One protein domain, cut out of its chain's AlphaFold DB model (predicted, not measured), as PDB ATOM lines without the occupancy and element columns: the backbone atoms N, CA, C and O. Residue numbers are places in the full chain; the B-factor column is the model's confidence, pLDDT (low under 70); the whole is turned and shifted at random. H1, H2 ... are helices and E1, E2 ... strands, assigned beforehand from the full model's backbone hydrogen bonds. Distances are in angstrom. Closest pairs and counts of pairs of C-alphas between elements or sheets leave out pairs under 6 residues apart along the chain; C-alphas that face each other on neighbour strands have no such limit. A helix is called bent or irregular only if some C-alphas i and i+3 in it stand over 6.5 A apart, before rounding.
ATOM      1  N   LYS A   5     -56.974  35.958 -49.790       82.88
ATOM      2  CA  LYS A   5     -57.165  35.094 -48.609       82.88
ATOM      3  C   LYS A   5     -55.975  35.095 -47.640       82.88
ATOM      4  O   LYS A   5     -56.122  34.690 -46.499       82.88
ATOM      5  N   TYR A   6     -54.801  35.525 -48.100       85.19
ATOM      6  CA  TYR A   6     -53.609  35.686 -47.273       85.19
ATOM      7  C   TYR A   6     -53.409  37.134 -46.826       85.19
ATOM      8  O   TYR A   6     -52.400  37.436 -46.198       85.19
ATOM      9  N   LEU A   7     -54.311  38.052 -47.161       87.12
ATOM     10  CA  LEU A   7     -54.219  39.445 -46.751       87.12
ATOM     11  C   LEU A   7     -55.153  39.723 -45.576       87.12
ATOM     12  O   LEU A   7     -56.191  39.069 -45.466       87.12
ATOM     13  N   PRO A   8     -54.826  40.711 -44.726       87.12
ATOM     14  CA  PRO A   8     -55.753  41.151 -43.696       87.12
ATOM     15  C   PRO A   8     -57.096  41.563 -44.316       87.12
ATOM     16  O   PRO A   8     -57.115  42.315 -45.293       87.12
ATOM     17  N   ASN A   9     -58.225  41.180 -43.712       82.81
ATOM     18  CA  ASN A   9     -59.567  41.531 -44.222       82.81
ATOM     19  C   ASN A   9     -59.838  43.053 -44.304       82.81
ATOM     20  O   ASN A   9     -60.802  43.494 -44.930       82.81
ATOM     21  N   GLN A  10     -58.997  43.860 -43.652       83.50
ATOM     22  CA  GLN A  10     -59.093  45.323 -43.578       83.50
ATOM     23  C   GLN A  10     -58.103  46.056 -44.489       83.50
ATOM     24  O   GLN A  10     -57.970  47.277 -44.398       83.50
ATOM     25  N   ALA A  11     -57.376  45.315 -45.320       87.44
ATOM     26  CA  ALA A  11     -56.354  45.852 -46.197       87.44
ATOM     27  C   ALA A  11     -56.942  46.739 -47.301       87.44
ATOM     28  O   ALA A  11     -57.871  46.345 -48.006       87.44
ATOM     29  N   GLY A  12     -56.336  47.907 -47.497       88.25
ATOM     30  CA  GLY A  12     -56.448  48.685 -48.725       88.25
ATOM     31  C   GLY A  12     -55.256  48.399 -49.627       88.25
ATOM     32  O   GLY A  12     -54.136  48.235 -49.145       88.25
ATOM     33  N   TYR A  13     -55.464  48.336 -50.936       88.44
ATOM     34  CA  TYR A  13     -54.363  48.147 -51.883       88.44
ATOM     35  C   TYR A  13     -54.671  48.821 -53.221       88.44
ATOM     36  O   TYR A  13     -55.832  49.042 -53.575       88.44
ATOM     37  N   ILE A  14     -53.619  49.154 -53.966       84.19
ATOM     38  CA  ILE A  14     -53.715  49.662 -55.337       84.19
ATOM     39  C   ILE A  14     -53.269  48.560 -56.295       84.19
ATOM     40  O   ILE A  14     -52.214  47.950 -56.104       84.19
ATOM     41  N   GLU A  15     -54.081  48.284 -57.314       83.50
ATOM     42  CA  GLU A  15     -53.734  47.313 -58.354       83.50
ATOM     43  C   GLU A  15     -52.432  47.699 -59.065       83.50
ATOM     44  O   GLU A  15     -52.114  48.873 -59.225       83.50
ATOM     45  N   GLY A  16     -51.646  46.696 -59.457       84.56
ATOM     46  CA  GLY A  16     -50.322  46.906 -60.052       84.56
ATOM     47  C   GLY A  16     -49.211  47.231 -59.046       84.56
ATOM     48  O   GLY A  16     -48.044  47.229 -59.421       84.56
ATOM     49  N   THR A  17     -49.539  47.431 -57.767       90.62
ATOM     50  CA  THR A  17     -48.559  47.740 -56.715       90.62
ATOM     51  C   THR A  17     -48.362  46.560 -55.765       90.62
ATOM     52  O   THR A  17     -49.155  45.614 -55.732       90.62
ATOM     53  N   ARG A  18     -47.290  46.609 -54.966       93.50
ATOM     54  CA  ARG A  18     -47.010  45.627 -53.906       93.50
ATOM     55  C   ARG A  18     -47.122  46.230 -52.509       93.50
ATOM     56  O   ARG A  18     -46.351  45.881 -51.623       93.50
ATOM     57  N   TYR A  19     -48.079  47.135 -52.324       93.69
ATOM     58  CA  TYR A  19     -48.291  47.843 -51.066       93.69
ATOM     59  C   TYR A  19     -49.661  47.543 -50.478       93.69
ATOM     60  O   TYR A  19     -50.665  47.482 -51.190       93.69
ATOM     61  N   ILE A  20     -49.681  47.368 -49.161       92.50
ATOM     62  CA  ILE A  20     -50.872  47.047 -48.387       92.50
ATOM     63  C   ILE A  20     -51.027  48.066 -47.276       92.50
ATOM     64  O   ILE A  20     -50.232  48.112 -46.342       92.50
ATOM     65  N   PHE A  21     -52.078  48.860 -47.373       91.00
ATOM     66  CA  PHE A  21     -52.402  49.923 -46.444       91.00
ATOM     67  C   PHE A  21     -53.277  49.377 -45.330       91.00
ATOM     68  O   PHE A  21     -54.313  48.757 -45.582       91.00
ATOM     69  N   MET A  22     -52.844  49.621 -44.100       87.50
ATOM     70  CA  MET A  22     -53.507  49.168 -42.890       87.50
ATOM     71  C   MET A  22     -53.850  50.380 -42.035       87.50
ATOM     72  O   MET A  22     -52.983  50.978 -41.391       87.50
ATOM     73  N   GLN A  23     -55.127  50.744 -42.041       80.38
ATOM     74  CA  GLN A  23     -55.678  51.670 -41.068       80.38
ATOM     75  C   GLN A  23     -55.845  50.915 -39.745       80.38
ATOM     76  O   GLN A  23     -56.477  49.861 -39.700       80.38
ATOM     77  N   THR A  24     -55.267  51.438 -38.668       67.88
ATOM     78  CA  THR A  24     -55.301  50.764 -37.362       67.88
ATOM     79  C   THR A  24     -56.334  51.371 -36.397       67.88
ATOM     80  O   THR A  24     -56.648  50.767 -35.374       67.88
ATOM     81  N   GLY A  25     -56.961  52.494 -36.770       60.91
ATOM     82  CA  GLY A  25     -58.044  53.161 -36.031       60.91
ATOM     83  C   GLY A  25     -59.231  53.573 -36.919       60.91
ATOM     84  O   GLY A  25     -59.176  53.478 -38.144       60.91
ATOM     85  N   GLY A  26     -60.326  54.047 -36.310       51.53
ATOM     86  CA  GLY A  26     -61.498  54.590 -37.030       51.53
ATOM     87  C   GLY A  26     -62.715  53.659 -37.157       51.53
ATOM     88  O   GLY A  26     -63.713  54.036 -37.767       51.53
ATOM     89  N   GLY A  27     -62.687  52.465 -36.563       50.44
ATOM     90  CA  GLY A  27     -63.897  51.664 -36.353       50.44
ATOM     91  C   GLY A  27     -64.719  52.241 -35.198       50.44
ATOM     92  O   GLY A  27     -64.206  52.383 -34.090       50.44
ATOM     93  N   SER A  28     -65.985  52.592 -35.429       42.72
ATOM     94  CA  SER A  28     -66.867  53.013 -34.334       42.72
ATOM     95  C   SER A  28     -67.272  51.800 -33.496       42.72
ATOM     96  O   SER A  28     -67.847  50.847 -34.024       42.72
ATOM     97  N   ILE A  29     -67.007  51.847 -32.186       47.84
ATOM     98  CA  ILE A  29     -67.421  50.811 -31.219       47.84
ATOM     99  C   ILE A  29     -68.956  50.683 -31.193       47.84
ATOM    100  O   ILE A  29     -69.485  49.593 -30.994       47.84
ATOM    101  N   LEU A  30     -69.672  51.780 -31.480       48.59
ATOM    102  CA  LEU A  30     -71.138  51.830 -31.517       48.59
ATOM    103  C   LEU A  30     -71.747  51.018 -32.665       48.59
ATOM    104  O   LEU A  30     -72.934  50.715 -32.633       48.59
ATOM    105  N   LEU A  31     -70.953  50.672 -33.682       50.81
ATOM    106  CA  LEU A  31     -71.437  49.946 -34.853       50.81
ATOM    107  C   LEU A  31     -71.246  48.420 -34.724       50.81
ATOM    108  O   LEU A  31     -71.673  47.669 -35.594       50.81
ATOM    109  N   GLY A  32     -70.637  47.925 -33.642       44.84
ATOM    110  CA  GLY A  32     -70.311  46.503 -33.487       44.84
ATOM    111  C   GLY A  32     -69.175  46.023 -34.416       44.84
ATOM    112  O   GLY A  32     -68.718  46.757 -35.298       44.84
ATOM    113  N   PRO A  33     -68.671  44.787 -34.230       51.34
ATOM    114  CA  PRO A  33     -67.436  44.319 -34.871       51.34
ATOM    115  C   PRO A  33     -67.506  44.240 -36.406       51.34
ATOM    116  O   PRO A  33     -66.508  44.516 -37.073       51.34
ATOM    117  N   ILE A  34     -68.673  43.929 -36.982       52.31
ATOM    118  CA  ILE A  34     -68.845  43.819 -38.441       52.31
ATOM    119  C   ILE A  34     -68.784  45.203 -39.100       52.31
ATOM    120  O   ILE A  34     -67.912  45.456 -39.931       52.31
ATOM    121  N   PHE A  35     -69.644  46.139 -38.696       46.69
ATOM    122  CA  PHE A  35     -69.687  47.476 -39.296       46.69
ATOM    123  C   PHE A  35     -68.462  48.329 -38.934       46.69
ATOM    124  O   PHE A  35     -68.000  49.122 -39.755       46.69
ATOM    125  N   GLY A  36     -67.878  48.121 -37.747       54.91
ATOM    126  CA  GLY A  36     -66.581  48.695 -37.394       54.91
ATOM    127  C   GLY A  36     -65.483  48.262 -38.371       54.91
ATOM    128  O   GLY A  36     -64.720  49.106 -38.838       54.91
ATOM    129  N   SER A  37     -65.444  46.979 -38.755       57.78
ATOM    130  CA  SER A  37     -64.462  46.471 -39.723       57.78
ATOM    131  C   SER A  37     -64.669  47.008 -41.145       57.78
ATOM    132  O   SER A  37     -63.689  47.357 -41.796       57.78
ATOM    133  N   MET A  38     -65.920  47.176 -41.596       58.16
ATOM    134  CA  MET A  38     -66.230  47.752 -42.912       58.16
ATOM    135  C   MET A  38     -65.748  49.201 -43.042       58.16
ATOM    136  O   MET A  38     -65.223  49.583 -44.090       58.16
ATOM    137  N   ASN A  39     -65.890  50.008 -41.982       71.19
ATOM    138  CA  ASN A  39     -65.387  51.381 -42.005       71.19
ATOM    139  C   ASN A  39     -63.856  51.408 -42.097       71.19
ATOM    140  O   ASN A  39     -63.308  52.194 -42.863       71.19
ATOM    141  N   VAL A  40     -63.170  50.512 -41.381       76.50
ATOM    142  CA  VAL A  40     -61.705  50.405 -41.440       76.50
ATOM    143  C   VAL A  40     -61.235  49.960 -42.827       76.50
ATOM    144  O   VAL A  40     -60.340  50.596 -43.371       76.50
ATOM    145  N   SER A  41     -61.862  48.957 -43.458       80.44
ATOM    146  CA  SER A  41     -61.503  48.541 -44.827       80.44
ATOM    147  C   SER A  41     -61.670  49.679 -45.842       80.44
ATOM    148  O   SER A  41     -60.796  49.891 -46.685       80.44
ATOM    149  N   ARG A  42     -62.765  50.451 -45.749       81.88
ATOM    150  CA  ARG A  42     -62.988  51.629 -46.603       81.88
ATOM    151  C   ARG A  42     -61.902  52.685 -46.386       81.88
ATOM    152  O   ARG A  42     -61.337  53.165 -47.364       81.88
ATOM    153  N   LEU A  43     -61.584  53.003 -45.129       84.69
ATOM    154  CA  LEU A  43     -60.540  53.969 -44.777       84.69
ATOM    155  C   LEU A  43     -59.157  53.518 -45.264       84.69
ATOM    156  O   LEU A  43     -58.436  54.316 -45.852       84.69
ATOM    157  N   SER A  44     -58.805  52.238 -45.106       87.88
ATOM    158  CA  SER A  44     -57.560  51.685 -45.652       87.88
ATOM    159  C   SER A  44     -57.491  51.829 -47.176       87.88
ATOM    160  O   SER A  44     -56.435  52.149 -47.720       87.88
ATOM    161  N   GLN A  45     -58.603  51.611 -47.887       89.88
ATOM    162  CA  GLN A  45     -58.653  51.765 -49.343       89.88
ATOM    163  C   GLN A  45     -58.577  53.234 -49.788       89.88
ATOM    164  O   GLN A  45     -57.949  53.530 -50.805       89.88
ATOM    165  N   GLU A  46     -59.209  54.152 -49.057       87.00
ATOM    166  CA  GLU A  46     -59.086  55.600 -49.280       87.00
ATOM    167  C   GLU A  46     -57.653  56.069 -49.053       87.00
ATOM    168  O   GLU A  46     -57.102  56.767 -49.900       87.00
ATOM    169  N   MET A  47     -57.019  55.585 -47.988       87.75
ATOM    170  CA  MET A  47     -55.608  55.817 -47.710       87.75
ATOM    171  C   MET A  47     -54.729  55.297 -48.855       87.75
ATOM    172  O   MET A  47     -53.925  56.045 -49.399       87.75
ATOM    173  N   ALA A  48     -54.932  54.060 -49.317       88.56
ATOM    174  CA  ALA A  48     -54.188  53.525 -50.458       88.56
ATOM    175  C   ALA A  48     -54.306  54.423 -51.708       88.56
ATOM    176  O   ALA A  48     -53.323  54.631 -52.417       88.56
ATOM    177  N   LYS A  49     -55.495  54.988 -51.967       87.94
ATOM    178  CA  LYS A  49     -55.728  55.921 -53.084       87.94
ATOM    179  C   LYS A  49     -55.053  57.273 -52.865       87.94
ATOM    180  O   LYS A  49     -54.505  57.815 -53.818       87.94
ATOM    181  N   GLN A  50     -55.090  57.799 -51.642       86.06
ATOM    182  CA  GLN A  50     -54.457  59.063 -51.265       86.06
ATOM    183  C   GLN A  50     -52.938  59.011 -51.455       86.06
ATOM    184  O   GLN A  50     -52.350  59.967 -51.947       86.06
ATOM    185  N   TYR A  51     -52.309  57.891 -51.098       84.69
ATOM    186  CA  TYR A  51     -50.853  57.738 -51.120       84.69
ATOM    187  C   TYR A  51     -50.322  57.067 -52.394       84.69
ATOM    188  O   TYR A  51     -49.134  56.754 -52.453       84.69
ATOM    189  N   LYS A  52     -51.154  56.848 -53.423       79.81
ATOM    190  CA  LYS A  52     -50.783  56.105 -54.646       79.81
ATOM    191  C   LYS A  52     -49.527  56.630 -55.356       79.81
ATOM    192  O   LYS A  52     -48.803  55.843 -55.953       79.81
ATOM    193  N   ASP A  53     -49.258  57.927 -55.231       76.00
ATOM    194  CA  ASP A  53     -48.146  58.612 -55.893       76.00
ATOM    195  C   ASP A  53     -46.909  58.769 -54.976       76.00
ATOM    196  O   ASP A  53     -45.993  59.510 -55.311       76.00
ATOM    197  N   SER A  54     -46.860  58.071 -53.833       81.56
ATOM    198  CA  SER A  54     -45.793  58.188 -52.821       81.56
ATOM    199  C   SER A  54     -44.768  57.034 -52.838       81.56
ATOM    200  O   SER A  54     -44.290  56.641 -53.899       81.56
ATOM    201  N   VAL A  55     -44.453  56.436 -51.672       76.50
ATOM    202  CA  VAL A  55     -43.610  55.231 -51.503       76.50
ATOM    203  C   VAL A  55     -44.002  54.092 -52.438       76.50
ATOM    204  O   VAL A  55     -43.147  53.307 -52.836       76.50
ATOM    205  N   ILE A  56     -45.274  54.043 -52.839       80.19
ATOM    206  CA  ILE A  56     -45.826  53.068 -53.780       80.19
ATOM    207  C   ILE A  56     -45.029  52.995 -55.093       80.19
ATOM    208  O   ILE A  56     -44.985  51.930 -55.710       80.19
ATOM    209  N   GLN A  57     -44.372  54.085 -55.506       82.62
ATOM    210  CA  GLN A  57     -43.554  54.118 -56.721       82.62
ATOM    211  C   GLN A  57     -42.324  53.194 -56.660       82.62
ATOM    212  O   GLN A  57     -41.770  52.838 -57.700       82.62
ATOM    213  N   VAL A  58     -41.881  52.784 -55.467       90.44
ATOM    214  CA  VAL A  58     -40.741  51.875 -55.309       90.44
ATOM    215  C   VAL A  58     -41.239  50.434 -55.289       90.44
ATOM    216  O   VAL A  58     -41.798  49.978 -54.297       90.44
ATOM    217  N   ASP A  59     -41.030  49.676 -56.364       93.19
ATOM    218  CA  ASP A  59     -41.385  48.253 -56.376       93.19
ATOM    219  C   ASP A  59     -40.440  47.452 -55.452       93.19
ATOM    220  O   ASP A  59     -39.227  47.458 -55.680       93.19
ATOM    221  N   PRO A  60     -40.935  46.729 -54.426       95.50
ATOM    222  CA  PRO A  60     -40.086  45.888 -53.582       95.50
ATOM    223  C   PRO A  60     -39.585  44.619 -54.291       95.50
ATOM    224  O   PRO A  60     -38.671  43.964 -53.783       95.50
ATOM    225  N   LEU A  61     -40.170  44.223 -55.432       94.81
ATOM    226  CA  LEU A  61     -39.831  42.957 -56.088       94.81
ATOM    227  C   LEU A  61     -38.358  42.866 -56.525       94.81
ATOM    228  O   LEU A  61     -37.741  41.875 -56.139       94.81
ATOM    229  N   PRO A  62     -37.763  43.843 -57.244       94.75
ATOM    230  CA  PRO A  62     -36.377  43.734 -57.707       94.75
ATOM    231  C   PRO A  62     -35.363  43.547 -56.572       94.75
ATOM    232  O   PRO A  62     -34.480  42.696 -56.661       94.75
ATOM    233  N   ALA A  63     -35.517  44.288 -55.467       96.44
ATOM    234  CA  ALA A  63     -34.664  44.119 -54.289       96.44
ATOM    235  C   ALA A  63     -34.844  42.729 -53.657       96.44
ATOM    236  O   ALA A  63     -33.875  42.098 -53.234       96.44
ATOM    237  N   SER A  64     -36.084  42.233 -53.629       96.75
ATOM    238  CA  SER A  64     -36.425  40.929 -53.058       96.75
ATOM    239  C   SER A  64     -35.850  39.763 -53.864       96.75
ATOM    240  O   SER A  64     -35.288  38.832 -53.285       96.75
ATOM    241  N   THR A  65     -35.966  39.807 -55.194       94.12
ATOM    242  CA  THR A  65     -35.432  38.765 -56.083       94.12
ATOM    243  C   THR A  65     -33.910  38.758 -56.062       94.12
ATOM    244  O   THR A  65     -33.327  37.698 -55.851       94.12
ATOM    245  N   ALA A  66     -33.273  39.930 -56.154       95.12
ATOM    246  CA  ALA A  66     -31.817  40.048 -56.091       95.12
ATOM    247  C   ALA A  66     -31.248  39.498 -54.771       95.12
ATOM    248  O   ALA A  66     -30.234  38.800 -54.767       95.12
ATOM    249  N   ALA A  67     -31.918  39.754 -53.640       97.56
ATOM    250  CA  ALA A  67     -31.502  39.226 -52.343       97.56
ATOM    251  C   ALA A  67     -31.591  37.692 -52.257       97.56
ATOM    252  O   ALA A  67     -30.707  37.057 -51.679       97.56
ATOM    253  N   LEU A  68     -32.634  37.081 -52.829       95.00
ATOM    254  CA  LEU A  68     -32.774  35.620 -52.865       95.00
ATOM    255  C   LEU A  68     -31.757  34.969 -53.802       95.00
ATOM    256  O   LEU A  68     -31.152  33.965 -53.429       95.00
ATOM    257  N   GLU A  69     -31.516  35.563 -54.969       93.50
ATOM    258  CA  GLU A  69     -30.484  35.111 -55.904       93.50
ATOM    259  C   GLU A  69     -29.096  35.159 -55.261       93.50
ATOM    260  O   GLU A  69     -28.381  34.155 -55.272       93.50
ATOM    261  N   ALA A  70     -28.750  36.267 -54.597       95.62
ATOM    262  CA  ALA A  70     -27.506  36.398 -53.837       95.62
ATOM    263  C   ALA A  70     -27.404  35.374 -52.689       95.62
ATOM    264  O   ALA A  70     -26.314  34.915 -52.346       95.62
ATOM    265  N   ALA A  71     -28.538  34.964 -52.112       94.06
ATOM    266  CA  ALA A  71     -28.599  33.899 -51.115       94.06
ATOM    267  C   ALA A  71     -28.503  32.478 -51.721       94.06
ATOM    268  O   ALA A  71     -28.386  31.509 -50.958       94.06
ATOM    269  N   GLY A  72     -28.508  32.342 -53.052       91.88
ATOM    270  CA  GLY A  72     -28.476  31.075 -53.786       91.88
ATOM    271  C   GLY A  72     -29.837  30.379 -53.882       91.88
ATOM    272  O   GLY A  72     -29.890  29.158 -54.007       91.88
ATOM    273  N   ILE A  73     -30.938  31.126 -53.771       89.88
ATOM    274  CA  ILE A  73     -32.305  30.600 -53.748       89.88
ATOM    275  C   ILE A  73     -33.025  30.939 -55.053       89.88
ATOM    276  O   ILE A  73     -33.173  32.104 -55.408       89.88
ATOM    277  N   LYS A  74     -33.558  29.916 -55.728       84.19
ATOM    278  CA  LYS A  74     -34.472  30.087 -56.865       84.19
ATOM    279  C   LYS A  74     -35.918  30.138 -56.370       84.19
ATOM    280  O   LYS A  74     -36.438  29.135 -55.882       84.19
ATOM    281  N   ALA A  75     -36.550  31.301 -56.505       74.75
ATOM    282  CA  ALA A  75     -37.859  31.607 -55.917       74.75
ATOM    283  C   ALA A  75     -39.019  31.733 -56.932       74.75
ATOM    284  O   ALA A  75     -40.118  32.154 -56.566       74.75
ATOM    285  N   SER A  76     -38.770  31.414 -58.209       70.12
ATOM    286  CA  SER A  76     -39.775  31.390 -59.284       70.12
ATOM    287  C   SER A  76     -39.341  30.512 -60.469       70.12
ATOM    288  O   SER A  76     -38.144  30.411 -60.743       70.12
ATOM    289  N   GLY A  77     -40.303  29.897 -61.171       64.88
ATOM    290  CA  GLY A  77     -40.083  28.993 -62.317       64.88
ATOM    291  C   GLY A  77     -40.314  27.508 -61.996       64.88
ATOM    292  O   GLY A  77     -40.549  27.151 -60.846       64.88
ATOM    293  N   GLU A  78     -40.236  26.629 -63.003       59.78
ATOM    294  CA  GLU A  78     -40.543  25.186 -62.863       59.78
ATOM    295  C   GLU A  78     -39.653  24.454 -61.842       59.78
ATOM    296  O   GLU A  78     -40.088  23.500 -61.207       59.78
ATOM    297  N   ALA A  79     -38.421  24.931 -61.642       63.06
ATOM    298  CA  ALA A  79     -37.468  24.377 -60.679       63.06
ATOM    299  C   ALA A  79     -37.414  25.155 -59.346       63.06
ATOM    300  O   ALA A  79     -36.458  24.999 -58.583       63.06
ATOM    301  N   ALA A  80     -38.371  26.050 -59.079       72.12
ATOM    302  CA  ALA A  80     -38.362  26.865 -57.869       72.12
ATOM    303  C   ALA A  80     -38.774  26.072 -56.629       72.12
ATOM    304  O   ALA A  80     -39.727  25.293 -56.645       72.12
ATOM    305  N   ALA A  81     -38.086  26.331 -55.517       75.44
ATOM    306  CA  ALA A  81     -38.391  25.693 -54.240       75.44
ATOM    307  C   ALA A  81     -39.696  26.215 -53.605       75.44
ATOM    308  O   ALA A  81     -40.222  25.591 -52.690       75.44
ATOM    309  N   PHE A  82     -40.188  27.375 -54.041       89.00
ATOM    310  CA  PHE A  82     -41.413  28.039 -53.585       89.00
ATOM    311  C   PHE A  82     -41.718  29.225 -54.509       89.00
ATOM    312  O   PHE A  82     -40.869  29.623 -55.306       89.00
ATOM    313  N   ASN A  83     -42.901  29.820 -54.359       90.56
ATOM    314  CA  ASN A  83     -43.286  31.081 -54.982       90.56
ATOM    315  C   ASN A  83     -43.081  32.236 -54.000       90.56
ATOM    316  O   ASN A  83     -43.697  32.254 -52.933       90.56
ATOM    317  N   LEU A  84     -42.260  33.223 -54.362       92.38
ATOM    318  CA  LEU A  84     -42.140  34.462 -53.588       92.38
ATOM    319  C   LEU A  84     -43.204  35.485 -53.996       92.38
ATOM    320  O   LEU A  84     -43.353  35.833 -55.169       92.38
ATOM    321  N   LYS A  85     -43.879  36.062 -53.004       94.25
ATOM    322  CA  LYS A  85     -44.832  37.159 -53.181       94.25
ATOM    323  C   LYS A  85     -44.452  38.297 -52.225       94.25
ATOM    324  O   LYS A  85     -45.043  38.392 -51.150       94.25
ATOM    325  N   PRO A  86     -43.464  39.148 -52.577       95.75
ATOM    326  CA  PRO A  86     -43.032  40.213 -51.687       95.75
ATOM    327  C   PRO A  86     -44.040  41.363 -51.712       95.75
ATOM    328  O   PRO A  86     -44.651  41.634 -52.752       95.75
ATOM    329  N   PHE A  87     -44.225  42.029 -50.578       96.00
ATOM    330  CA  PHE A  87     -45.043  43.234 -50.465       96.00
ATOM    331  C   PHE A  87     -44.649  44.053 -49.238       96.00
ATOM    332  O   PHE A  87     -43.928  43.569 -48.371       96.00
ATOM    333  N   VAL A  88     -45.120  45.294 -49.162       96.12
ATOM    334  CA  VAL A  88     -44.874  46.201 -48.040       96.12
ATOM    335  C   VAL A  88     -46.190  46.491 -47.325       96.12
ATOM    336  O   VAL A  88     -47.151  46.941 -47.950       96.12
ATOM    337  N   PHE A  89     -46.238  46.256 -46.015       94.25
ATOM    338  CA  PHE A  89     -47.284  46.826 -45.170       94.25
ATOM    339  C   PHE A  89     -46.987  48.303 -44.918       94.25
ATOM    340  O   PHE A  89     -45.860  48.656 -44.578       94.25
ATOM    341  N   VAL A  90     -48.007  49.144 -45.055       93.38
ATOM    342  CA  VAL A  90     -47.996  50.572 -44.730       93.38
ATOM    343  C   VAL A  90     -49.031  50.793 -43.641       93.38
ATOM    344  O   VAL A  90     -50.238  50.776 -43.891       93.38
ATOM    345  N   GLN A  91     -48.560  50.946 -42.412       91.06
ATOM    346  CA  GLN A  91     -49.408  51.012 -41.236       91.06
ATOM    347  C   GLN A  91     -49.488  52.444 -40.717       91.06
ATOM    348  O   GLN A  91     -48.493  52.979 -40.228       91.06
ATOM    349  N   ARG A  92     -50.681  53.044 -40.777       88.25
ATOM    350  CA  ARG A  92     -50.964  54.312 -40.092       88.25
ATOM    351  C   ARG A  92     -51.215  54.023 -38.621       88.25
ATOM    352  O   ARG A  92     -52.083  53.205 -38.325       88.25
ATOM    353  N   CYS A  93     -50.471  54.660 -37.733       86.12
ATOM    354  CA  CYS A  93     -50.525  54.449 -36.287       86.12
ATOM    355  C   CYS A  93     -51.217  55.629 -35.576       86.12
ATOM    356  O   CYS A  93     -51.384  56.698 -36.166       86.12
ATOM    357  N   ASP A  94     -51.616  55.444 -34.315       83.19
ATOM    358  CA  ASP A  94     -52.343  56.448 -33.516       83.19
ATOM    359  C   ASP A  94     -51.494  57.685 -33.170       83.19
ATOM    360  O   ASP A  94     -52.036  58.719 -32.788       83.19
ATOM    361  N   ASP A  95     -50.171  57.602 -33.327       84.94
ATOM    362  CA  ASP A  95     -49.221  58.705 -33.158       84.94
ATOM    363  C   ASP A  95     -48.998  59.518 -34.449       84.94
ATOM    364  O   ASP A  95     -47.970  60.179 -34.594       84.94
ATOM    365  N   GLU A  96     -49.945  59.447 -35.394       85.81
ATOM    366  CA  GLU A  96     -49.928  60.150 -36.692       85.81
ATOM    367  C   GLU A  96     -48.694  59.832 -37.552       85.81
ATOM    368  O   GLU A  96     -48.244  60.623 -38.391       85.81
ATOM    369  N   ARG A  97     -48.135  58.638 -37.347       90.19
ATOM    370  CA  ARG A  97     -46.955  58.148 -38.049       90.19
ATOM    371  C   ARG A  97     -47.247  56.880 -38.833       90.19
ATOM    372  O   ARG A  97     -48.012  56.008 -38.421       90.19
ATOM    373  N   PHE A  98     -46.558  56.759 -39.955       91.56
ATOM    374  CA  PHE A  98     -46.533  55.584 -40.797       91.56
ATOM    375  C   PHE A  98     -45.314  54.728 -40.498       91.56
ATOM    376  O   PHE A  98     -44.175  55.194 -40.554       91.56
ATOM    377  N   ARG A  99     -45.576  53.452 -40.223       93.88
ATOM    378  CA  ARG A  99     -44.563  52.411 -40.059       93.88
ATOM    379  C   ARG A  99     -44.692  51.435 -41.213       93.88
ATOM    380  O   ARG A  99     -45.800  51.029 -41.566       93.88
ATOM    381  N   LEU A 100     -43.563  51.113 -41.834       95.25
ATOM    382  CA  LEU A 100     -43.525  50.250 -43.005       95.25
ATOM    383  C   LEU A 100     -42.808  48.942 -42.671       95.25
ATOM    384  O   LEU A 100     -41.827  48.931 -41.926       95.25
ATOM    385  N   ALA A 101     -43.278  47.845 -43.255       97.06
ATOM    386  CA  ALA A 101     -42.652  46.540 -43.096       97.06
ATOM    387  C   ALA A 101     -42.587  45.803 -44.431       97.06
ATOM    388  O   ALA A 101     -43.614  45.621 -45.086       97.06
ATOM    389  N   LEU A 102     -41.391  45.366 -44.829       98.25
ATOM    390  CA  LEU A 102     -41.229  44.476 -45.974       98.25
ATOM    391  C   LEU A 102     -41.611  43.059 -45.551       98.25
ATOM    392  O   LEU A 102     -41.184  42.581 -44.502       98.25
ATOM    393  N   VAL A 103     -42.383  42.382 -46.390       97.88
ATOM    394  CA  VAL A 103     -42.861  41.026 -46.154       97.88
ATOM    395  C   VAL A 103     -42.456  40.132 -47.309       97.88
ATOM    396  O   VAL A 103     -42.754  40.422 -48.467       97.88
ATOM    397  N   PHE A 104     -41.835  39.003 -46.987       97.25
ATOM    398  CA  PHE A 104     -41.708  37.858 -47.876       97.25
ATOM    399  C   PHE A 104     -42.793  36.860 -47.497       97.25
ATOM    400  O   PHE A 104     -42.692  36.157 -46.490       97.25
ATOM    401  N   HIS A 105     -43.850  36.812 -48.302       95.25
ATOM    402  CA  HIS A 105     -44.787  35.702 -48.261       95.25
ATOM    403  C   HIS A 105     -44.320  34.638 -49.243       95.25
ATOM    404  O   HIS A 105     -44.086  34.936 -50.417       95.25
ATOM    405  N   VAL A 106     -44.160  33.421 -48.741       93.00
ATOM    406  CA  VAL A 106     -43.755  32.266 -49.534       93.00
ATOM    407  C   VAL A 106     -44.826  31.201 -49.436       93.00
ATOM    408  O   VAL A 106     -45.353  30.939 -48.355       93.00
ATOM    409  N   ASP A 107     -45.125  30.575 -50.563       90.00
ATOM    410  CA  ASP A 107     -45.956  29.383 -50.619       90.00
ATOM    411  C   ASP A 107     -45.333  28.352 -51.552       90.00
ATOM    412  O   ASP A 107     -44.741  28.688 -52.578       90.00
ATOM    413  N   ASN A 108     -45.457  27.081 -51.190       85.31
ATOM    414  CA  ASN A 108     -45.084  25.965 -52.043       85.31
ATOM    415  C   ASN A 108     -46.304  25.055 -52.211       85.31
ATOM    416  O   ASN A 108     -46.765  24.425 -51.258       85.31
ATOM    417  N   ALA A 109     -46.818  24.980 -53.440       78.31
ATOM    418  CA  ALA A 109     -47.998  24.186 -53.767       78.31
ATOM    419  C   ALA A 109     -47.802  22.679 -53.511       78.31
ATOM    420  O   ALA A 109     -48.756  21.992 -53.152       78.31
ATOM    421  N   ASN A 110     -46.569  22.179 -53.635       80.69
ATOM    422  CA  ASN A 110     -46.236  20.763 -53.485       80.69
ATOM    423  C   ASN A 110     -46.132  20.351 -52.011       80.69
ATOM    424  O   ASN A 110     -46.634  19.297 -51.628       80.69
ATOM    425  N   THR A 111     -45.502  21.174 -51.169       82.88
ATOM    426  CA  THR A 111     -45.307  20.860 -49.739       82.88
ATOM    427  C   THR A 111     -46.395  21.437 -48.837       82.88
ATOM    428  O   THR A 111     -46.415  21.150 -47.643       82.88
ATOM    429  N   LYS A 112     -47.289  22.271 -49.386       82.81
ATOM    430  CA  LYS A 112     -48.261  23.097 -48.643       82.81
ATOM    431  C   LYS A 112     -47.614  24.030 -47.615       82.81
ATOM    432  O   LYS A 112     -48.304  24.586 -46.762       82.81
ATOM    433  N   TRP A 113     -46.299  24.221 -47.688       85.50
ATOM    434  CA  TRP A 113     -45.595  25.166 -46.839       85.50
ATOM    435  C   TRP A 113     -46.054  26.583 -47.166       85.50
ATOM    436  O   TRP A 113     -46.120  26.969 -48.333       85.50
ATOM    437  N   THR A 114     -46.384  27.345 -46.126       88.81
ATOM    438  CA  THR A 114     -46.669  28.776 -46.210       88.81
ATOM    439  C   THR A 114     -45.855  29.482 -45.138       88.81
ATOM    440  O   THR A 114     -45.988  29.173 -43.954       88.81
ATOM    441  N   GLY A 115     -45.013  30.424 -45.550       91.50
ATOM    442  CA  GLY A 115     -44.186  31.233 -44.663       91.50
ATOM    443  C   GLY A 115     -44.505  32.717 -44.816       91.50
ATOM    444  O   GLY A 115     -44.815  33.203 -45.907       91.50
ATOM    445  N   ARG A 116     -44.425  33.455 -43.710       95.44
ATOM    446  CA  ARG A 116     -44.443  34.920 -43.698       95.44
ATOM    447  C   ARG A 116     -43.253  35.397 -42.886       95.44
ATOM    448  O   ARG A 116     -43.191  35.125 -41.688       95.44
ATOM    449  N   TYR A 117     -42.336  36.089 -43.549       97.38
ATOM    450  CA  TYR A 117     -41.169  36.708 -42.931       97.38
ATOM    451  C   TYR A 117     -41.285  38.209 -43.102       97.38
ATOM    452  O   TYR A 117     -41.437  38.688 -44.225       97.38
ATOM    453  N   THR A 118     -41.213  38.939 -42.002       98.12
ATOM    454  CA  THR A 118     -41.482  40.372 -41.975       98.12
ATOM    455  C   THR A 118     -40.302  41.096 -41.356       98.12
ATOM    456  O   THR A 118     -39.808  40.709 -40.296       98.12
ATOM    457  N   TYR A 119     -39.847  42.149 -42.022       98.50
ATOM    458  CA  TYR A 119     -38.813  43.049 -41.539       98.50
ATOM    459  C   TYR A 119     -39.426  44.431 -41.370       98.50
ATOM    460  O   TYR A 119     -39.905  45.023 -42.341       98.50
ATOM    461  N   HIS A 120     -39.370  44.960 -40.155       96.88
ATOM    462  CA  HIS A 120     -39.878  46.296 -39.849       96.88
ATOM    463  C   HIS A 120     -38.811  47.344 -40.137       96.88
ATOM    464  O   HIS A 120     -37.738  47.340 -39.529       96.88
ATOM    465  N   LEU A 121     -39.100  48.229 -41.088       97.00
ATOM    466  CA  LEU A 121     -38.174  49.273 -41.517       97.00
ATOM    467  C   LEU A 121     -37.930  50.275 -40.380       97.00
ATOM    468  O   LEU A 121     -38.767  50.437 -39.487       97.00
ATOM    469  N   GLN A 122     -36.749  50.893 -40.379       95.12
ATOM    470  CA  GLN A 122     -36.326  51.788 -39.296       95.12
ATOM    471  C   GLN A 122     -36.978  53.157 -39.430       95.12
ATOM    472  O   GLN A 122     -37.371  53.758 -38.431       95.12
ATOM    473  N   SER A 123     -37.104  53.637 -40.666       94.88
ATOM    474  CA  SER A 123     -37.716  54.925 -40.937       94.88
ATOM    475  C   SER A 123     -39.204  54.918 -40.590       94.88
ATOM    476  O   SER A 123     -39.951  53.988 -40.901       94.88
ATOM    477  N   VAL A 124     -39.628  56.006 -39.955       94.12
ATOM    478  CA  VAL A 124     -41.016  56.275 -39.587       94.12
ATOM    479  C   VAL A 124     -41.388  57.631 -40.163       94.12
ATOM    480  O   VAL A 124     -40.698  58.615 -39.905       94.12
ATOM    481  N   TYR A 125     -42.484  57.690 -40.915       91.94
ATOM    482  CA  TYR A 125     -42.869  58.893 -41.655       91.94
ATOM    483  C   TYR A 125     -44.067  59.571 -40.995       91.94
ATOM    484  O   TYR A 125     -45.092  58.917 -40.805       91.94
ATOM    485  N   PRO A 126     -43.995  60.862 -40.650       90.81
ATOM    486  CA  PRO A 126     -45.185  61.637 -40.323       90.81
ATOM    487  C   PRO A 126     -46.208  61.583 -41.462       90.81
ATOM    488  O   PRO A 126     -45.839  61.536 -42.637       90.81
ATOM    489  N   GLU A 127     -47.498  61.639 -41.128       84.62
ATOM    490  CA  GLU A 127     -48.582  61.549 -42.116       84.62
ATOM    491  C   GLU A 127     -48.444  62.561 -43.267       84.62
ATOM    492  O   GLU A 127     -48.623  62.216 -44.434       84.62
ATOM    493  N   LYS A 128     -48.022  63.788 -42.950       81.50
ATOM    494  CA  LYS A 128     -47.819  64.865 -43.931       81.50
ATOM    495  C   LYS A 128     -46.654  64.619 -44.891       81.50
ATOM    496  O   LYS A 128     -46.644  65.192 -45.973       81.50
ATOM    497  N   GLU A 129     -45.680  63.802 -44.497       85.81
ATOM    498  CA  GLU A 129     -44.463  63.562 -45.277       85.81
ATOM    499  C   GLU A 129     -44.601  62.347 -46.188       85.81
ATOM    500  O   GLU A 129     -44.057  62.357 -47.287       85.81
ATOM    501  N   LEU A 130     -45.358  61.318 -45.781       85.94
ATOM    502  CA  LEU A 130     -45.457  60.090 -46.570       85.94
ATOM    503  C   LEU A 130     -45.950  60.371 -47.993       85.94
ATOM    504  O   LEU A 130     -45.447  59.753 -48.919       85.94
ATOM    505  N   ALA A 131     -46.889  61.305 -48.182       84.31
ATOM    506  CA  ALA A 131     -47.426  61.648 -49.501       84.31
ATOM    507  C   ALA A 131     -46.364  62.195 -50.470       84.31
ATOM    508  O   ALA A 131     -46.500  62.020 -51.679       84.31
ATOM    509  N   GLN A 132     -45.319  62.835 -49.943       85.81
ATOM    510  CA  GLN A 132     -44.283  63.487 -50.729       85.81
ATOM    511  C   GLN A 132     -42.944  63.397 -49.995       85.81
ATOM    512  O   GLN A 132     -42.505  64.338 -49.332       85.81
ATOM    513  N   LEU A 133     -42.288  62.244 -50.126       87.19
ATOM    514  CA  LEU A 133     -40.942  62.064 -49.598       87.19
ATOM    515  C   LEU A 133     -39.949  62.956 -50.348       87.19
ATOM    516  O   LEU A 133     -39.977  63.044 -51.577       87.19
ATOM    517  N   SER A 134     -39.032  63.572 -49.607       90.44
ATOM    518  CA  SER A 134     -37.835  64.182 -50.193       90.44
ATOM    519  C   SER A 134     -36.958  63.127 -50.877       90.44
ATOM    520  O   SER A 134     -37.026  61.940 -50.551       90.44
ATOM    521  N   GLU A 135     -36.079  63.551 -51.788       91.31
ATOM    522  CA  GLU A 135     -35.137  62.644 -52.464       91.31
ATOM    523  C   GLU A 135     -34.292  61.842 -51.462       91.31
ATOM    524  O   GLU A 135     -34.186  60.623 -51.576       91.31
ATOM    525  N   GLY A 136     -33.789  62.497 -50.409       93.62
ATOM    526  CA  GLY A 136     -33.023  61.829 -49.354       93.62
ATOM    527  C   GLY A 136     -33.835  60.783 -48.580       93.62
ATOM    528  O   GLY A 136     -33.319  59.709 -48.270       93.62
ATOM    529  N   GLN A 137     -35.115  61.050 -48.303       92.81
ATOM    530  CA  GLN A 137     -36.012  60.070 -47.675       92.81
ATOM    531  C   GLN A 137     -36.308  58.893 -48.609       92.81
ATOM    532  O   GLN A 137     -36.338  57.747 -48.165       92.81
ATOM    533  N   LEU A 138     -36.499  59.157 -49.903       92.44
ATOM    534  CA  LEU A 138     -36.734  58.121 -50.903       92.44
ATOM    535  C   LEU A 138     -35.510  57.208 -51.073       92.44
ATOM    536  O   LEU A 138     -35.656  55.989 -51.176       92.44
ATOM    537  N   ASP A 139     -34.306  57.769 -51.071       94.31
ATOM    538  CA  ASP A 139     -33.070  56.993 -51.174       94.31
ATOM    539  C   ASP A 139     -32.791  56.184 -49.908       94.31
ATOM    540  O   ASP A 139     -32.429  55.004 -49.993       94.31
ATOM    541  N   GLN A 140     -33.058  56.760 -48.733       95.50
ATOM    542  CA  GLN A 140     -33.034  56.014 -47.479       95.50
ATOM    543  C   GLN A 140     -34.049  54.861 -47.501       95.50
ATOM    544  O   GLN A 140     -33.706  53.738 -47.134       95.50
ATOM    545  N   TYR A 141     -35.265  55.090 -48.003       95.62
ATOM    546  CA  TYR A 141     -36.283  54.049 -48.123       95.62
ATOM    547  C   TYR A 141     -35.839  52.891 -49.029       95.62
ATOM    548  O   TYR A 141     -35.943  51.726 -48.639       95.62
ATOM    549  N   LYS A 142     -35.280  53.191 -50.209       96.19
ATOM    550  CA  LYS A 142     -34.722  52.172 -51.120       96.19
ATOM    551  C   LYS A 142     -33.613  51.366 -50.443       96.19
ATOM    552  O   LYS A 142     -33.599  50.141 -50.548       96.19
ATOM    553  N   LYS A 143     -32.713  52.036 -49.714       97.12
ATOM    554  CA  LYS A 143     -31.632  51.381 -48.965       97.12
ATOM    555  C   LYS A 143     -32.182  50.440 -47.895       97.12
ATOM    556  O   LYS A 143     -31.742  49.295 -47.813       97.12
ATOM    557  N   GLU A 144     -33.161  50.890 -47.111       97.31
ATOM    558  CA  GLU A 144     -33.801  50.052 -46.094       97.31
ATOM    559  C   GLU A 144     -34.531  48.856 -46.714       97.31
ATOM    560  O   GLU A 144     -34.443  47.758 -46.167       97.31
ATOM    561  N   LEU A 145     -35.178  49.017 -47.875       97.75
ATOM    562  CA  LEU A 145     -35.774  47.900 -48.614       97.75
ATOM    563  C   LEU A 145     -34.731  46.865 -49.042       97.75
ATOM    564  O   LEU A 145     -34.973  45.670 -48.885       97.75
ATOM    565  N   THR A 146     -33.569  47.291 -49.545       98.19
ATOM    566  CA  THR A 146     -32.474  46.368 -49.883       98.19
ATOM    567  C   THR A 146     -31.966  45.635 -48.641       98.19
ATOM    568  O   THR A 146     -31.864  44.409 -48.657       98.19
ATOM    569  N   THR A 147     -31.714  46.349 -47.539       98.25
ATOM    570  CA  THR A 147     -31.290  45.739 -46.267       98.25
ATOM    571  C   THR A 147     -32.322  44.740 -45.743       98.25
ATOM    572  O   THR A 147     -31.967  43.625 -45.346       98.25
ATOM    573  N   ALA A 148     -33.601  45.110 -45.770       98.44
ATOM    574  CA  ALA A 148     -34.699  44.248 -45.367       98.44
ATOM    575  C   ALA A 148     -34.771  42.997 -46.250       98.44
ATOM    576  O   ALA A 148     -34.844  41.888 -45.727       98.44
ATOM    577  N   ALA A 149     -34.679  43.149 -47.574       98.62
ATOM    578  CA  ALA A 149     -34.707  42.035 -48.515       98.62
ATOM    579  C   ALA A 149     -33.572  41.034 -48.255       98.62
ATOM    580  O   ALA A 149     -33.826  39.830 -48.198       98.62
ATOM    581  N   THR A 150     -32.344  41.508 -48.020       98.50
ATOM    582  CA  THR A 150     -31.205  40.651 -47.654       98.50
ATOM    583  C   THR A 150     -31.460  39.887 -46.355       98.50
ATOM    584  O   THR A 150     -31.239  38.676 -46.296       98.50
ATOM    585  N   ALA A 151     -31.969  40.563 -45.322       98.38
ATOM    586  CA  ALA A 151     -32.278  39.920 -44.049       98.38
ATOM    587  C   ALA A 151     -33.381  38.854 -44.189       98.38
ATOM    588  O   ALA A 151     -33.246  37.750 -43.657       98.38
ATOM    589  N   LEU A 152     -34.447  39.149 -44.940       98.50
ATOM    590  CA  LEU A 152     -35.544  38.210 -45.183       98.50
ATOM    591  C   LEU A 152     -35.110  37.016 -46.036       98.50
ATOM    592  O   LEU A 152     -35.478  35.887 -45.721       98.50
ATOM    593  N   ALA A 153     -34.275  37.224 -47.059       97.62
ATOM    594  CA  ALA A 153     -33.689  36.135 -47.838       97.62
ATOM    595  C   ALA A 153     -32.851  35.192 -46.957       97.62
ATOM    596  O   ALA A 153     -32.936  33.971 -47.098       97.62
ATOM    597  N   GLY A 154     -32.097  35.742 -45.998       97.25
ATOM    598  CA  GLY A 154     -31.369  34.962 -44.996       97.25
ATOM    599  C   GLY A 154     -32.286  34.118 -44.102       97.25
ATOM    600  O   GLY A 154     -31.993  32.946 -43.861       97.25
ATOM    601  N   LEU A 155     -33.416  34.674 -43.653       97.06
ATOM    602  CA  LEU A 155     -34.411  33.935 -42.864       97.06
ATOM    603  C   LEU A 155     -35.053  32.802 -43.665       97.06
ATOM    604  O   LEU A 155     -35.100  31.674 -43.182       97.06
ATOM    605  N   VAL A 156     -35.473  33.080 -44.902       95.69
ATOM    606  CA  VAL A 156     -36.020  32.064 -45.814       95.69
ATOM    607  C   VAL A 156     -35.001  30.951 -46.046       95.69
ATOM    608  O   VAL A 156     -35.346  29.776 -45.954       95.69
ATOM    609  N   LYS A 157     -33.728  31.295 -46.289       94.88
ATOM    610  CA  LYS A 157     -32.646  30.315 -46.470       94.88
ATOM    611  C   LYS A 157     -32.504  29.383 -45.276       94.88
ATOM    612  O   LYS A 157     -32.334  28.183 -45.464       94.88
ATOM    613  N   ARG A 158     -32.526  29.945 -44.067       94.62
ATOM    614  CA  ARG A 158     -32.408  29.175 -42.827       94.62
ATOM    615  C   ARG A 158     -33.611  28.268 -42.626       94.62
ATOM    616  O   ARG A 158     -33.421  27.104 -42.307       94.62
ATOM    617  N   ASP A 159     -34.822  28.759 -42.873       93.19
ATOM    618  CA  ASP A 159     -36.038  27.952 -42.727       93.19
ATOM    619  C   ASP A 159     -36.066  26.782 -43.726       93.19
ATOM    620  O   ASP A 159     -36.280  25.637 -43.343       93.19
ATOM    621  N   LEU A 160     -35.689  27.025 -44.988       89.88
ATOM    622  CA  LEU A 160     -35.549  25.976 -46.011       89.88
ATOM    623  C   LEU A 160     -34.547  24.877 -45.636       89.88
ATOM    624  O   LEU A 160     -34.684  23.743 -46.087       89.88
ATOM    625  N   LYS A 161     -33.525  25.217 -44.847       91.25
ATOM    626  CA  LYS A 161     -32.513  24.273 -44.360       91.25
ATOM    627  C   LYS A 161     -32.876  23.622 -43.024       91.25
ATOM    628  O   LYS A 161     -32.181  22.704 -42.607       91.25
ATOM    629  N   GLY A 162     -33.929  24.091 -42.352       90.50
ATOM    630  CA  GLY A 162     -34.245  23.708 -40.974       90.50
ATOM    631  C   GLY A 162     -33.348  24.366 -39.914       90.50
ATOM    632  O   GLY A 162     -33.420  23.999 -38.746       90.50
TER     633      GLY A 162
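This is residues 5 to 162 of the 245 residues of an uncharacterized protein of Achromobacter sp. AONIH1 (UniProt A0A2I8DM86). A twisted sheet of four strands has the long helix H4 running along one face over E3 and E4, with the shorter H2 packed slantwise on that same face beside H4. The kinked H1 sits at the E1 edge, beside the strands. The printed part has 158 residues, in the order E1 H1 H2 E2 E3 E4 H3 H4, of mixed class; the sheet, E1 E2 E3 E4, is mixed. It is compact, with a radius of gyration of the C-alphas of 16.7 A and spans of 50 by 39 by 26 A.

E4, residues 114 to 126, is 33.4 A long and bends by 68 degrees at residue 122; E3, 97 to 107, is 31.4 A, E2, 83 to 92, 28.6 A, and E1, 19 to 23, 13.0 A, from C-alpha 19 at (-48.291, 47.843, -51.066). H4, residues 135 to 161, is 39.3 A and ends at (-32.513, 24.273, -44.360). H1 is residues 29 to 50, H2 61 to 70 and H3 127 to 130, lengths 25.3 A, 14.1 A and 5.6 A.

E2, E3 and E4 form a meander, each strand the antiparallel neighbour of the one before; N 89 and O 101 are 2.9 A apart, N 104 and O 117 2.8 A. E1, H1 H2, E2 is a strand-helix-strand unit, two parallel neighbour strands with helices between; N 20 and O 88 are 2.8 A apart. H4's height over the sheet is 8.2 A; its closest C-alphas to E4 are Ala 148 and Tyr 119, 5.7 A. H2 touches residues 145 to 153 of H4 alone, closest C-alphas Ala 67 and Thr 150, 4.9 A, at a steep tilt of 46 degrees, the same way. H1, at the sheet's level with a height of 1.9 A, comes closest to E1 at the C-alphas of Ser 44 and Gln 23, 5.0 A; it is irregular, C-alphas 30 and 33 being 9.0 A apart. H3 only grazes the sheet. Every O i to N i+4 pair is within hydrogen-bond range in H2 and H4, and 15 of 18 in H1; H3 is too short for one.

The C-alphas of Leu 30 and Gly 72, the two farthest apart, are 52.4 A apart. The printed part has no cut, and the link from H2 to E2 is long. The mean pLDDT of the printed part is 85.9; residues 24 to 38 and 77 to 79 are under 70.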